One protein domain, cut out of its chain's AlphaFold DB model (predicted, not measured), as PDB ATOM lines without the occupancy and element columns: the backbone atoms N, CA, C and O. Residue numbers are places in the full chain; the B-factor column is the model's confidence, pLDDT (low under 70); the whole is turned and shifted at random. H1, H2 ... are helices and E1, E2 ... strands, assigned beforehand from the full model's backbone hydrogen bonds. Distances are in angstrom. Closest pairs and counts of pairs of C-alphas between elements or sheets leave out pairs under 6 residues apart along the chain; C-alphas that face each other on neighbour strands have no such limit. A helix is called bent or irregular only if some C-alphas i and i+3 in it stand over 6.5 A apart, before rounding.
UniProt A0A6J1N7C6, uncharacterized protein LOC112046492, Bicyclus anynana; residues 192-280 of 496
ATOM      1  N   ALA A 192      14.877  10.326 113.525       92.81
ATOM      2  CA  ALA A 192      13.762  11.225 113.795       92.81
ATOM      3  C   ALA A 192      13.602  12.268 112.674       92.81
ATOM      4  O   ALA A 192      14.584  12.713 112.089       92.81
ATOM      5  N   ILE A 193      12.363  12.701 112.400       89.69
ATOM      6  CA  ILE A 193      12.073  13.689 111.342       89.69
ATOM      7  C   ILE A 193      12.893  14.985 111.510       89.69
ATOM      8  O   ILE A 193      13.435  15.448 110.507       89.69
ATOM      9  N   PRO A 194      13.066  15.555 112.723       89.81
ATOM     10  CA  PRO A 194      13.920  16.735 112.899       89.81
ATOM     11  C   PRO A 194      15.369  16.524 112.438       89.81
ATOM     12  O   PRO A 194      15.977  17.441 111.887       89.81
ATOM     13  N   TYR A 195      15.897  15.301 112.548       94.81
ATOM     14  CA  TYR A 195      17.245  14.968 112.079       94.81
ATOM     15  C   TYR A 195      17.356  14.848 110.556       94.81
ATOM     16  O   TYR A 195      18.462  14.872 110.019       94.81
ATOM     17  N   VAL A 196      16.233  14.794 109.834       92.56
ATOM     18  CA  VAL A 196      16.237  14.844 108.368       92.56
ATOM     19  C   VAL A 196      16.712  16.201 107.876       92.56
ATOM     20  O   VAL A 196      17.620  16.272 107.047       92.56
ATOM     21  N   ASN A 197      16.141  17.270 108.430       90.06
ATOM     22  CA  ASN A 197      16.548  18.631 108.098       90.06
ATOM     23  C   ASN A 197      17.970  18.916 108.582       90.06
ATOM     24  O   ASN A 197      18.748  19.537 107.859       90.06
ATOM     25  N   LEU A 198      18.319  18.392 109.757       93.25
ATOM     26  CA  LEU A 198      19.664  18.498 110.304       93.25
ATOM     27  C   LEU A 198      20.706  17.879 109.365       93.25
ATOM     28  O   LEU A 198      21.685  18.529 109.040       93.25
ATOM     29  N   TYR A 199      20.488  16.659 108.876       93.69
ATOM     30  CA  TYR A 199      21.448  15.991 107.994       93.69
ATOM     31  C   TYR A 199      21.473  16.559 106.570       93.69
ATOM     32  O   TYR A 199      22.536  16.686 105.971       93.69
ATOM     33  N   ARG A 200      20.305  16.869 105.988       91.62
ATOM     34  CA  ARG A 200      20.213  17.290 104.578       91.62
ATOM     35  C   ARG A 200      20.525  18.766 104.369       91.62
ATOM     36  O   ARG A 200      21.037  19.122 103.311       91.62
ATOM     37  N   PHE A 201      20.175  19.610 105.334       90.31
ATOM     38  CA  PHE A 201      20.252  21.063 105.193       90.31
ATOM     39  C   PHE A 201      21.084  21.731 106.283       90.31
ATOM     40  O   PHE A 201      21.257  22.945 106.228       90.31
ATOM     41  N   ASN A 202      21.598  20.973 107.257       91.88
ATOM     42  CA  ASN A 202      22.302  21.508 108.419       91.88
ATOM     43  C   ASN A 202      21.452  22.527 109.193       91.88
ATOM     44  O   ASN A 202      21.979  23.518 109.691       91.88
ATOM     45  N   ILE A 203      20.133  22.315 109.263       89.88
ATOM     46  CA  ILE A 203      19.181  23.244 109.884       89.88
ATOM     47  C   ILE A 203      18.435  22.569 111.031       89.88
ATOM     48  O   ILE A 203      17.922  21.456 110.887       89.88
ATOM     49  N   VAL A 204      18.303  23.295 112.142       89.88
ATOM     50  CA  VAL A 204      17.402  22.974 113.250       89.88
ATOM     51  C   VAL A 204      16.307  24.021 113.346       89.88
ATOM     52  O   VAL A 204      16.575  25.217 113.429       89.88
ATOM     53  N   ASN A 205      15.064  23.550 113.400       84.00
ATOM     54  CA  ASN A 205      13.899  24.409 113.553       84.00
ATOM     55  C   ASN A 205      13.606  24.632 115.037       84.00
ATOM     56  O   ASN A 205      13.037  23.756 115.694       84.00
ATOM     57  N   ALA A 206      13.935  25.813 115.556       77.00
ATOM     58  CA  ALA A 206      13.499  26.228 116.878       77.00
ATOM     59  C   ALA A 206      12.051  26.733 116.809       77.00
ATOM     60  O   ALA A 206      11.723  27.703 116.122       77.00
ATOM     61  N   SER A 207      11.142  26.033 117.492       68.25
ATOM     62  CA  SER A 207       9.751  26.473 117.594       68.25
ATOM     63  C   SER A 207       9.559  27.370 118.815       68.25
ATOM     64  O   SER A 207       9.746  26.935 119.949       68.25
ATOM     65  N   ASN A 208       9.101  28.599 118.554       61.41
ATOM     66  CA  ASN A 208       9.034  29.709 119.513       61.41
ATOM     67  C   ASN A 208       7.672  29.838 120.218       61.41
ATOM     68  O   ASN A 208       7.295  30.928 120.649       61.41
ATOM     69  N   LEU A 209       6.867  28.770 120.260       58.03
ATOM     70  CA  LEU A 209       5.446  28.893 120.613       58.03
ATOM     71  C   LEU A 209       5.202  29.350 122.065       58.03
ATOM     72  O   LEU A 209       4.144  29.917 122.331       58.03
ATOM     73  N   ILE A 210       6.157  29.156 122.985       66.12
ATOM     74  CA  ILE A 210       6.045  29.559 124.403       66.12
ATOM     75  C   ILE A 210       7.421  29.985 124.959       66.12
ATOM     76  O   ILE A 210       7.809  29.601 126.056       66.12
ATOM     77  N   GLU A 211       8.208  30.739 124.193       68.50
ATOM     78  CA  GLU A 211       9.504  31.237 124.678       68.50
ATOM     79  C   GLU A 211       9.384  32.637 125.294       68.50
ATOM     80  O   GLU A 211       8.564  33.463 124.877       68.50
ATOM     81  N   ASP A 212      10.201  32.894 126.314       76.69
ATOM     82  CA  ASP A 212      10.484  34.243 126.782       76.69
ATOM     83  C   ASP A 212      11.452  34.900 125.792       76.69
ATOM     84  O   ASP A 212      12.575  34.437 125.628       76.69
ATOM     85  N   TYR A 213      11.009  35.960 125.115       75.56
ATOM     86  CA  TYR A 213      11.808  36.636 124.086       75.56
ATOM     87  C   TYR A 213      13.002  37.408 124.657       75.56
ATOM     88  O   TYR A 213      13.872  37.812 123.888       75.56
ATOM     89  N   ASP A 214      13.034  37.615 125.976       80.81
ATOM     90  CA  ASP A 214      14.164  38.233 126.671       80.81
ATOM     91  C   ASP A 214      15.275  37.215 127.004       80.81
ATOM     92  O   ASP A 214      16.350  37.613 127.453       80.81
ATOM     93  N   GLN A 215      15.025  35.912 126.820       81.31
ATOM     94  CA  GLN A 215      15.980  34.835 127.089       81.31
ATOM     95  C   GLN A 215      16.514  34.215 125.796       81.31
ATOM     96  O   GLN A 215      15.955  34.380 124.710       81.31
ATOM     97  N   GLU A 216      17.641  33.514 125.922       82.81
ATOM     98  CA  GLU A 216      18.186  32.700 124.839       82.81
ATOM     99  C   GLU A 216      17.173  31.646 124.379       82.81
ATOM    100  O   GLU A 216      16.311  31.209 125.135       82.81
ATOM    101  N   ASN A 217      17.250  31.243 123.111       85.00
ATOM    102  CA  ASN A 217      16.308  30.273 122.567       85.00
ATOM    103  C   ASN A 217      16.439  28.922 123.288       85.00
ATOM    104  O   ASN A 217      17.550  28.436 123.508       85.00
ATOM    105  N   ALA A 218      15.311  28.274 123.587       89.06
ATOM    106  CA  ALA A 218      15.306  27.079 124.423       89.06
ATOM    107  C   ALA A 218      16.028  25.879 123.779       89.06
ATOM    108  O   ALA A 218      16.481  24.973 124.478       89.06
ATOM    109  N   VAL A 219      16.167  25.871 122.446       90.06
ATOM    110  CA  VAL A 219      16.934  24.851 121.710       90.06
ATOM    111  C   VAL A 219      18.419  24.895 122.058       90.06
ATOM    112  O   VAL A 219      19.074  23.851 122.018       90.06
ATOM    113  N   LEU A 220      18.956  26.059 122.441       90.31
ATOM    114  CA  LEU A 220      20.376  26.202 122.762       90.31
ATOM    115  C   LEU A 220      20.792  25.327 123.943       90.31
ATOM    116  O   LEU A 220      21.885  24.770 123.921       90.31
ATOM    117  N   LEU A 221      19.903  25.095 124.913       92.81
ATOM    118  CA  LEU A 221      20.205  24.197 126.029       92.81
ATOM    119  C   LEU A 221      20.414  22.739 125.569       92.81
ATOM    120  O   LEU A 221      21.161  21.981 126.188       92.81
ATOM    121  N   SER A 222      19.788  22.345 124.458       94.31
ATOM    122  CA  SER A 222      19.893  21.010 123.852       94.31
ATOM    123  C   SER A 222      20.921  20.901 122.717       94.31
ATOM    124  O   SER A 222      21.008  19.850 122.081       94.31
ATOM    125  N   ILE A 223      21.705  21.953 122.452       92.88
ATOM    126  CA  ILE A 223      22.564  22.012 121.261       92.88
ATOM    127  C   ILE A 223      23.627  20.911 121.224       92.88
ATOM    128  O   ILE A 223      23.901  20.377 120.153       92.88
ATOM    129  N   ASP A 224      24.164  20.504 122.377       94.69
ATOM    130  CA  ASP A 224      25.166  19.434 122.453       94.69
ATOM    131  C   ASP A 224      24.582  18.080 122.012       94.69
ATOM    132  O   ASP A 224      25.248  17.304 121.328       94.69
ATOM    133  N   ILE A 225      23.311  17.815 122.348       96.88
ATOM    134  CA  ILE A 225      22.590  16.588 121.963       96.88
ATOM    135  C   ILE A 225      22.403  16.557 120.441       96.88
ATOM    136  O   ILE A 225      22.721  15.568 119.779       96.88
ATOM    137  N   ILE A 226      21.926  17.674 119.886       95.62
ATOM    138  CA  ILE A 226      21.710  17.874 118.449       95.62
ATOM    139  C   ILE A 226      23.029  17.735 117.688       95.62
ATOM    140  O   ILE A 226      23.092  17.052 116.664       95.62
ATOM    141  N   LYS A 227      24.090  18.382 118.180       94.56
ATOM    142  CA  LYS A 227      25.401  18.370 117.537       94.56
ATOM    143  C   LYS A 227      25.986  16.963 117.520       94.56
ATOM    144  O   LYS A 227      26.421  16.516 116.463       94.56
ATOM    145  N   TYR A 228      25.900  16.231 118.628       96.62
ATOM    146  CA  TYR A 228      26.336  14.839 118.671       96.62
ATOM    147  C   TYR A 228      25.544  13.949 117.700       96.62
ATOM    148  O   TYR A 228      26.133  13.141 116.985       96.62
ATOM    149  N   ALA A 229      24.222  14.131 117.596       97.19
ATOM    150  CA  ALA A 229      23.414  13.421 116.605       97.19
ATOM    151  C   ALA A 229      23.858  13.733 115.163       97.19
ATOM    152  O   ALA A 229      24.000  12.821 114.348       97.19
ATOM    153  N   PHE A 230      24.118  15.006 114.850       96.00
ATOM    154  CA  PHE A 230      24.645  15.419 113.547       96.00
ATOM    155  C   PHE A 230      26.018  14.803 113.256       96.00
ATOM    156  O   PHE A 230      26.252  14.311 112.149       96.00
ATOM    157  N   ASP A 231      26.907  14.774 114.245       95.62
ATOM    158  CA  ASP A 231      28.231  14.177 114.104       95.62
ATOM    159  C   ASP A 231      28.132  12.661 113.861       95.62
ATOM    160  O   ASP A 231      28.793  12.148 112.964       95.62
ATOM    161  N   LEU A 232      27.234  11.934 114.535       96.81
ATOM    162  CA  LEU A 232      26.986  10.515 114.229       96.81
ATOM    163  C   LEU A 232      26.481  10.305 112.791       96.81
ATOM    164  O   LEU A 232      26.950   9.413 112.074       96.81
ATOM    165  N   LEU A 233      25.543  11.143 112.342       96.44
ATOM    166  CA  LEU A 233      24.970  11.068 110.995       96.44
ATOM    167  C   LEU A 233      26.000  11.375 109.897       96.44
ATOM    168  O   LEU A 233      25.888  10.844 108.796       96.44
ATOM    169  N   THR A 234      27.012  12.189 110.202       94.75
ATOM    170  CA  THR A 234      28.065  12.627 109.266       94.75
ATOM    171  C   THR A 234      29.424  11.972 109.522       94.75
ATOM    172  O   THR A 234      30.429  12.394 108.950       94.75
ATOM    173  N   ASN A 235      29.476  10.953 110.389       94.75
ATOM    174  CA  ASN A 235      30.706  10.270 110.802       94.75
ATOM    175  C   ASN A 235      31.798  11.214 111.341       94.75
ATOM    176  O   ASN A 235      32.984  11.027 111.064       94.75
ATOM    177  N   PHE A 236      31.398  12.232 112.104       93.50
ATOM    178  CA  PHE A 236      32.258  13.292 112.628       93.50
ATOM    179  C   PHE A 236      33.037  14.019 111.519       93.50
ATOM    180  O   PHE A 236      34.138  14.515 111.747       93.50
ATOM    181  N   GLY A 237      32.464  14.124 110.314       86.44
ATOM    182  CA  GLY A 237      33.064  14.836 109.181       86.44
ATOM    183  C   GLY A 237      33.220  16.350 109.390       86.44
ATOM    184  O   GLY A 237      33.783  17.035 108.536       86.44
ATOM    185  N   GLY A 238      32.744  16.873 110.523       77.56
ATOM    186  CA  GLY A 238      32.665  18.298 110.802       77.56
ATOM    187  C   GLY A 238      31.494  18.952 110.067       77.56
ATOM    188  O   GLY A 238      30.925  18.408 109.126       77.56
ATOM    189  N   GLY A 239      31.096  20.135 110.522       80.75
ATOM    190  CA  GLY A 239      30.022  20.890 109.881       80.75
ATOM    191  C   GLY A 239      29.354  21.876 110.823       80.75
ATOM    192  O   GLY A 239      29.306  21.666 112.038       80.75
ATOM    193  N   GLU A 240      28.862  22.958 110.234       85.06
ATOM    194  CA  GLU A 240      28.153  24.037 110.920       85.06
ATOM    195  C   GLU A 240      26.651  23.744 110.911       85.06
ATOM    196  O   GLU A 240      26.144  23.228 109.917       85.06
ATOM    197  N   ILE A 241      25.950  24.078 111.996       88.75
ATOM    198  CA  ILE A 241      24.498  23.900 112.125       88.75
ATOM    199  C   ILE A 241      23.853  25.285 112.193       88.75
ATOM    200  O   ILE A 241      24.267  26.146 112.960       88.75
ATOM    201  N   SER A 242      22.821  25.514 111.393       87.19
ATOM    202  CA  SER A 242      22.016  26.734 111.417       87.19
ATOM    203  C   SER A 242      20.790  26.537 112.298       87.19
ATOM    204  O   SER A 242      20.121  25.508 112.202       87.19
ATOM    205  N   ILE A 243      20.453  27.536 113.113       85.38
ATOM    206  CA  ILE A 243      19.239  27.514 113.934       85.38
ATOM    207  C   ILE A 243      18.237  28.512 113.359       85.38
ATOM    208  O   ILE A 243      18.474  29.725 113.295       85.38
ATOM    209  N   GLU A 244      17.095  27.987 112.935       81.19
ATOM    210  CA  GLU A 244      15.962  28.769 112.463       81.19
ATOM    211  C   GLU A 244      15.071  29.169 113.622       81.19
ATOM    212  O   GLU A 244      14.583  28.311 114.353       81.19
ATOM    213  N   HIS A 245      14.808  30.468 113.759       75.50
ATOM    214  CA  HIS A 245      13.876  30.974 114.756       75.50
ATOM    215  C   HIS A 245      13.015  32.097 114.162       75.50
ATOM    216  O   HIS A 245      13.439  32.908 113.333       75.50
ATOM    217  N   LYS A 246      11.751  32.151 114.582       65.94
ATOM    218  CA  LYS A 246      10.798  33.167 114.130       65.94
ATOM    219  C   LYS A 246      10.814  34.370 115.070       65.94
ATOM    220  O   LYS A 246      10.430  34.258 116.233       65.94
ATOM    221  N   ASN A 247      11.214  35.534 114.574       61.72
ATOM    222  CA  ASN A 247      11.186  36.753 115.375       61.72
ATOM    223  C   ASN A 247       9.730  37.161 115.684       61.72
ATOM    224  O   ASN A 247       8.881  37.164 114.796       61.72
ATOM    225  N   SER A 248       9.428  37.520 116.933       58.53
ATOM    226  CA  SER A 248       8.074  37.891 117.372       58.53
ATOM    227  C   SER A 248       7.569  39.203 116.761       58.53
ATOM    228  O   SER A 248       6.361  39.425 116.699       58.53
ATOM    229  N   ALA A 249       8.479  40.049 116.263       58.47
ATOM    230  CA  ALA A 249       8.170  41.358 115.686       58.47
ATOM    231  C   ALA A 249       8.021  41.381 114.149       58.47
ATOM    232  O   ALA A 249       7.603  42.403 113.605       58.47
ATOM    233  N   SER A 250       8.347  40.301 113.429       58.84
ATOM    234  CA  SER A 250       8.273  40.255 111.959       58.84
ATOM    235  C   SER A 250       7.703  38.928 111.465       58.84
ATOM    236  O   SER A 250       7.967  37.876 112.037       58.84
ATOM    237  N   SER A 251       6.964  38.951 110.353       60.34
ATOM    238  CA  SER A 251       6.610  37.725 109.618       60.34
ATOM    239  C   SER A 251       7.837  36.969 109.098       60.34
ATOM    240  O   SER A 251       7.722  35.791 108.767       60.34
ATOM    241  N   ASP A 252       8.990  37.639 109.049       62.06
ATOM    242  CA  ASP A 252      10.232  37.113 108.503       62.06
ATOM    243  C   ASP A 252      10.905  36.137 109.475       62.06
ATOM    244  O   ASP A 252      11.152  36.453 110.646       62.06
ATOM    245  N   ILE A 253      11.205  34.944 108.963       63.56
ATOM    246  CA  ILE A 253      12.029  33.932 109.626       63.56
ATOM    247  C   ILE A 253      13.471  34.439 109.595       63.56
ATOM    248  O   ILE A 253      13.984  34.793 108.533       63.56
ATOM    249  N   LYS A 254      14.124  34.496 110.758       65.31
ATOM    250  CA  LYS A 254      15.552  34.800 110.834       65.31
ATOM    251  C   LYS A 254      16.314  33.494 111.004       65.31
ATOM    252  O   LYS A 254      16.045  32.708 111.909       65.31
ATOM    253  N   HIS A 255      17.294  33.294 110.137       64.00
ATOM    254  CA  HIS A 255      18.263  32.219 110.282       64.00
ATOM    255  C   HIS A 255      19.440  32.793 111.068       64.00
ATOM    256  O   HIS A 255      20.091  33.729 110.597       64.00
ATOM    257  N   THR A 256      19.703  32.267 112.263       68.19
ATOM    258  CA  THR A 256      20.988  32.518 112.917       68.19
ATOM    259  C   THR A 256      21.905  31.375 112.525       68.19
ATOM    260  O   THR A 256      21.690  30.225 112.908       68.19
ATOM    261  N   LEU A 257      22.921  31.687 111.725       63.09
ATOM    262  CA  LEU A 257      24.021  30.767 111.493       63.09
ATOM    263  C   LEU A 257      24.933  30.839 112.717       63.09
ATOM    264  O   LEU A 257      25.500  31.896 113.007       63.09
ATOM    265  N   THR A 258      25.062  29.739 113.450       66.50
ATOM    266  CA  THR A 258      25.978  29.673 114.586       66.50
ATOM    267  C   THR A 258      26.817  28.419 114.471       66.50
ATOM    268  O   THR A 258      26.315  27.302 114.435       66.50
ATOM    269  N   LYS A 259      28.130  28.606 114.390       67.81
ATOM    270  CA  LYS A 259      29.059  27.489 114.364       67.81
ATOM    271  C   LYS A 259      29.170  26.901 115.765       67.81
ATOM    272  O   LYS A 259      29.650  27.571 116.675       67.81
ATOM    273  N   TYR A 260      28.741  25.653 115.906       71.00
ATOM    274  CA  TYR A 260      28.948  24.857 117.106       71.00
ATOM    275  C   TYR A 260      29.954  23.764 116.782       71.00
ATOM    276  O   TYR A 260      29.657  22.846 116.015       71.00
ATOM    277  N   ASP A 261      31.152  23.884 117.343       69.19
ATOM    278  CA  ASP A 261      32.132  22.808 117.311       69.19
ATOM    279  C   ASP A 261      31.776  21.797 118.408       69.19
ATOM    280  O   ASP A 261      31.406  22.171 119.522       69.19
ATOM    281  N   SER A 262      31.842  20.509 118.075       73.81
ATOM    282  CA  SER A 262      31.562  19.444 119.037       73.81
ATOM    283  C   SER A 262      32.662  19.401 120.087       73.81
ATOM    284  O   SER A 262      33.844  19.338 119.745       73.81
ATOM    285  N   SER A 263      32.283  19.404 121.360       80.31
ATOM    286  CA  SER A 263      33.205  19.129 122.465       80.31
ATOM    287  C   SER A 263      33.426  17.629 122.685       80.31
ATOM    288  O   SER A 263      34.325  17.254 123.432       80.31
ATOM    289  N   ILE A 264      32.620  16.781 122.039       89.50
ATOM    290  CA  ILE A 264      32.594  15.333 122.242       89.50
ATOM    291  C   ILE A 264      33.488  14.648 121.208       89.50
ATOM    292  O   ILE A 264      33.390  14.909 120.007       89.50
ATOM    293  N   LEU A 265      34.352  13.745 121.674       91.62
ATOM    294  CA  LEU A 265      35.247  12.986 120.806       91.62
ATOM    295  C   LEU A 265      34.493  11.919 120.001       91.62
ATOM    296  O   LEU A 265      33.439  11.424 120.405       91.62
ATOM    297  N   LYS A 266      35.052  11.546 118.845       94.06
ATOM    298  CA  LYS A 266      34.518  10.449 118.037       94.06
ATOM    299  C   LYS A 266      34.639   9.128 118.826       94.06
ATOM    300  O   LYS A 266      35.758   8.786 119.213       94.06
ATOM    301  N   PRO A 267      33.539   8.374 119.023       93.62
ATOM    302  CA  PRO A 267      33.589   7.048 119.629       93.62
ATOM    303  C   PRO A 267      34.407   6.068 118.781       93.62
ATOM    304  O   PRO A 267      34.520   6.224 117.565       93.62
ATOM    305  N   ASP A 268      34.927   5.022 119.417       92.31
ATOM    306  CA  ASP A 268      35.726   3.995 118.746       92.31
ATOM    307  C   ASP A 268      34.845   3.068 117.889       92.31
ATOM    308  O   ASP A 268      34.259   2.098 118.372       92.31
ATOM    309  N   TYR A 269      34.690   3.420 116.611       93.00
ATOM    310  CA  TYR A 269      34.082   2.581 115.582       93.00
ATOM    311  C   TYR A 269      34.671   2.895 114.200       93.00
ATOM    312  O   TYR A 269      35.094   4.020 113.905       93.00
ATOM    313  N   GLU A 270      34.623   1.904 113.311       89.19
ATOM    314  CA  GLU A 270      35.015   2.048 111.912       89.19
ATOM    315  C   GLU A 270      33.780   2.250 111.030       89.19
ATOM    316  O   GLU A 270      32.861   1.434 111.020       89.19
ATOM    317  N   ALA A 271      33.754   3.358 110.291       90.25
ATOM    318  CA  ALA A 271      32.745   3.636 109.275       90.25
ATOM    319  C   ALA A 271      33.306   4.601 108.231       90.25
ATOM    320  O   ALA A 271      34.160   5.437 108.554       90.25
ATOM    321  N   THR A 272      32.791   4.523 107.007       87.00
ATOM    322  CA  THR A 272      33.223   5.387 105.900       87.00
ATOM    323  C   THR A 272      32.388   6.665 105.840       87.00
ATOM    324  O   THR A 272      32.933   7.767 105.882       87.00
ATOM    325  N   VAL A 273      31.062   6.530 105.784       88.12
ATOM    326  CA  VAL A 273      30.109   7.633 105.570       88.12
ATOM    327  C   VAL A 273      29.344   7.976 106.841       88.12
ATOM    328  O   VAL A 273      29.179   9.148 107.167       88.12
ATOM    329  N   SER A 274      28.863   6.962 107.555       93.56
ATOM    330  CA  SER A 274      28.115   7.104 108.806       93.56
ATOM    331  C   SER A 274      28.222   5.815 109.604       93.56
ATOM    332  O   SER A 274      28.279   4.738 109.018       93.56
ATOM    333  N   VAL A 275      28.169   5.905 110.936       95.19
ATOM    334  CA  VAL A 275      28.089   4.719 111.809       95.19
ATOM    335  C   VAL A 275      26.893   3.818 111.465       95.19
ATOM    336  O   VAL A 275      26.914   2.623 111.738       95.19
ATOM    337  N   PHE A 276      25.875   4.379 110.809       96.62
ATOM    338  CA  PHE A 276      24.647   3.692 110.421       96.62
ATOM    339  C   PHE A 276      24.670   3.108 108.998       96.62
ATOM    340  O   PHE A 276      23.657   2.570 108.550       96.62
ATOM    341  N   GLU A 277      25.792   3.198 108.270       93.56
ATOM    342  CA  GLU A 277      25.886   2.750 106.866       93.56
ATOM    343  C   GLU A 277      25.640   1.244 106.675       93.56
ATOM    344  O   GLU A 277      25.333   0.805 105.573       93.56
ATOM    345  N   ASN A 278      25.732   0.459 107.752       93.69
ATOM    346  CA  ASN A 278      25.457  -0.981 107.769       93.69
ATOM    347  C   ASN A 278      24.126  -1.331 108.470       93.69
ATOM    348  O   ASN A 278      23.860  -2.498 108.745       93.69
ATOM    349  N   GLY A 279      23.283  -0.338 108.774       94.06
ATOM    350  CA  GLY A 279      22.014  -0.522 109.480       94.06
ATOM    351  C   GLY A 279      22.098  -0.374 111.001       94.06
ATOM    352  O   GLY A 279      23.063   0.160 111.540       94.06
ATOM    353  N   TRP A 280      21.036  -0.807 111.692       94.81
ATOM    354  CA  TRP A 280      20.836  -0.577 113.134       94.81
ATOM    355  C   TRP A 280      21.039  -1.795 114.038       94.81
ATOM    356  O   TRP A 280      21.008  -1.645 115.261       94.81
TER     357      TRP A 280
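This is residues 192 to 280 of the 496 residues of the protein "uncharacterized protein LOC112046492" of Bicyclus anynana (UniProt A0A6J1N7C6). A small three-stranded sheet has helix H2 packed on it and H1 beside its strands; the E2-E3 hairpin reaches one end of a rod, the tail 259 to 280 the other. The printed part has 89 residues, under half in named elements, class mixed: H1, E1, H2, E2, E3, with a mixed sheet E1 E2 E3. It is only just loose, close to compact: radius of gyration of the C-alphas 14.7 A, spans 48 by 22 by 20 A.

H1, residues 193 to 201, begins at C-alpha 193 (12.073, 13.689, 111.342). E1 is residues 203 to 205. H2, residues 218 to 233, 23.0 A long, has a kink of 48 degrees near residue 225 and is irregular, C-alphas 221 and 224 being 7.8 A apart. E2 is residues 241 to 246, 16.7 A; E3, residues 253 to 258, 15.4 A, ends at C-alpha 258 (25.978, 29.673, 114.586).

H1 touches residues 229 to 233 of H2 alone, the closest C-alphas being Tyr 199 and Phe 230, 6.4 A. E1, H2 and E2 form a strand-helix-strand unit, two parallel neighbour strands with a helix between, and its crossover is right-handed; N 204 and O 242 are within hydrogen-bond range, 2.9 A. In the antiparallel hairpin E2 and E3, N 243 and O 256 are at 3.0 A. O i to N i+4 pairs are within range in 4 of 5 for H1, 9 of 12 for H2.

The printed part has no cut; the farthest C-alphas, Ala 249 and Glu 270, are 47.8 A apart. The E1 to H2 link is long, 12 residues. The model's pLDDT is under 70 at residues 207 to 211, 246 to 259 and 261.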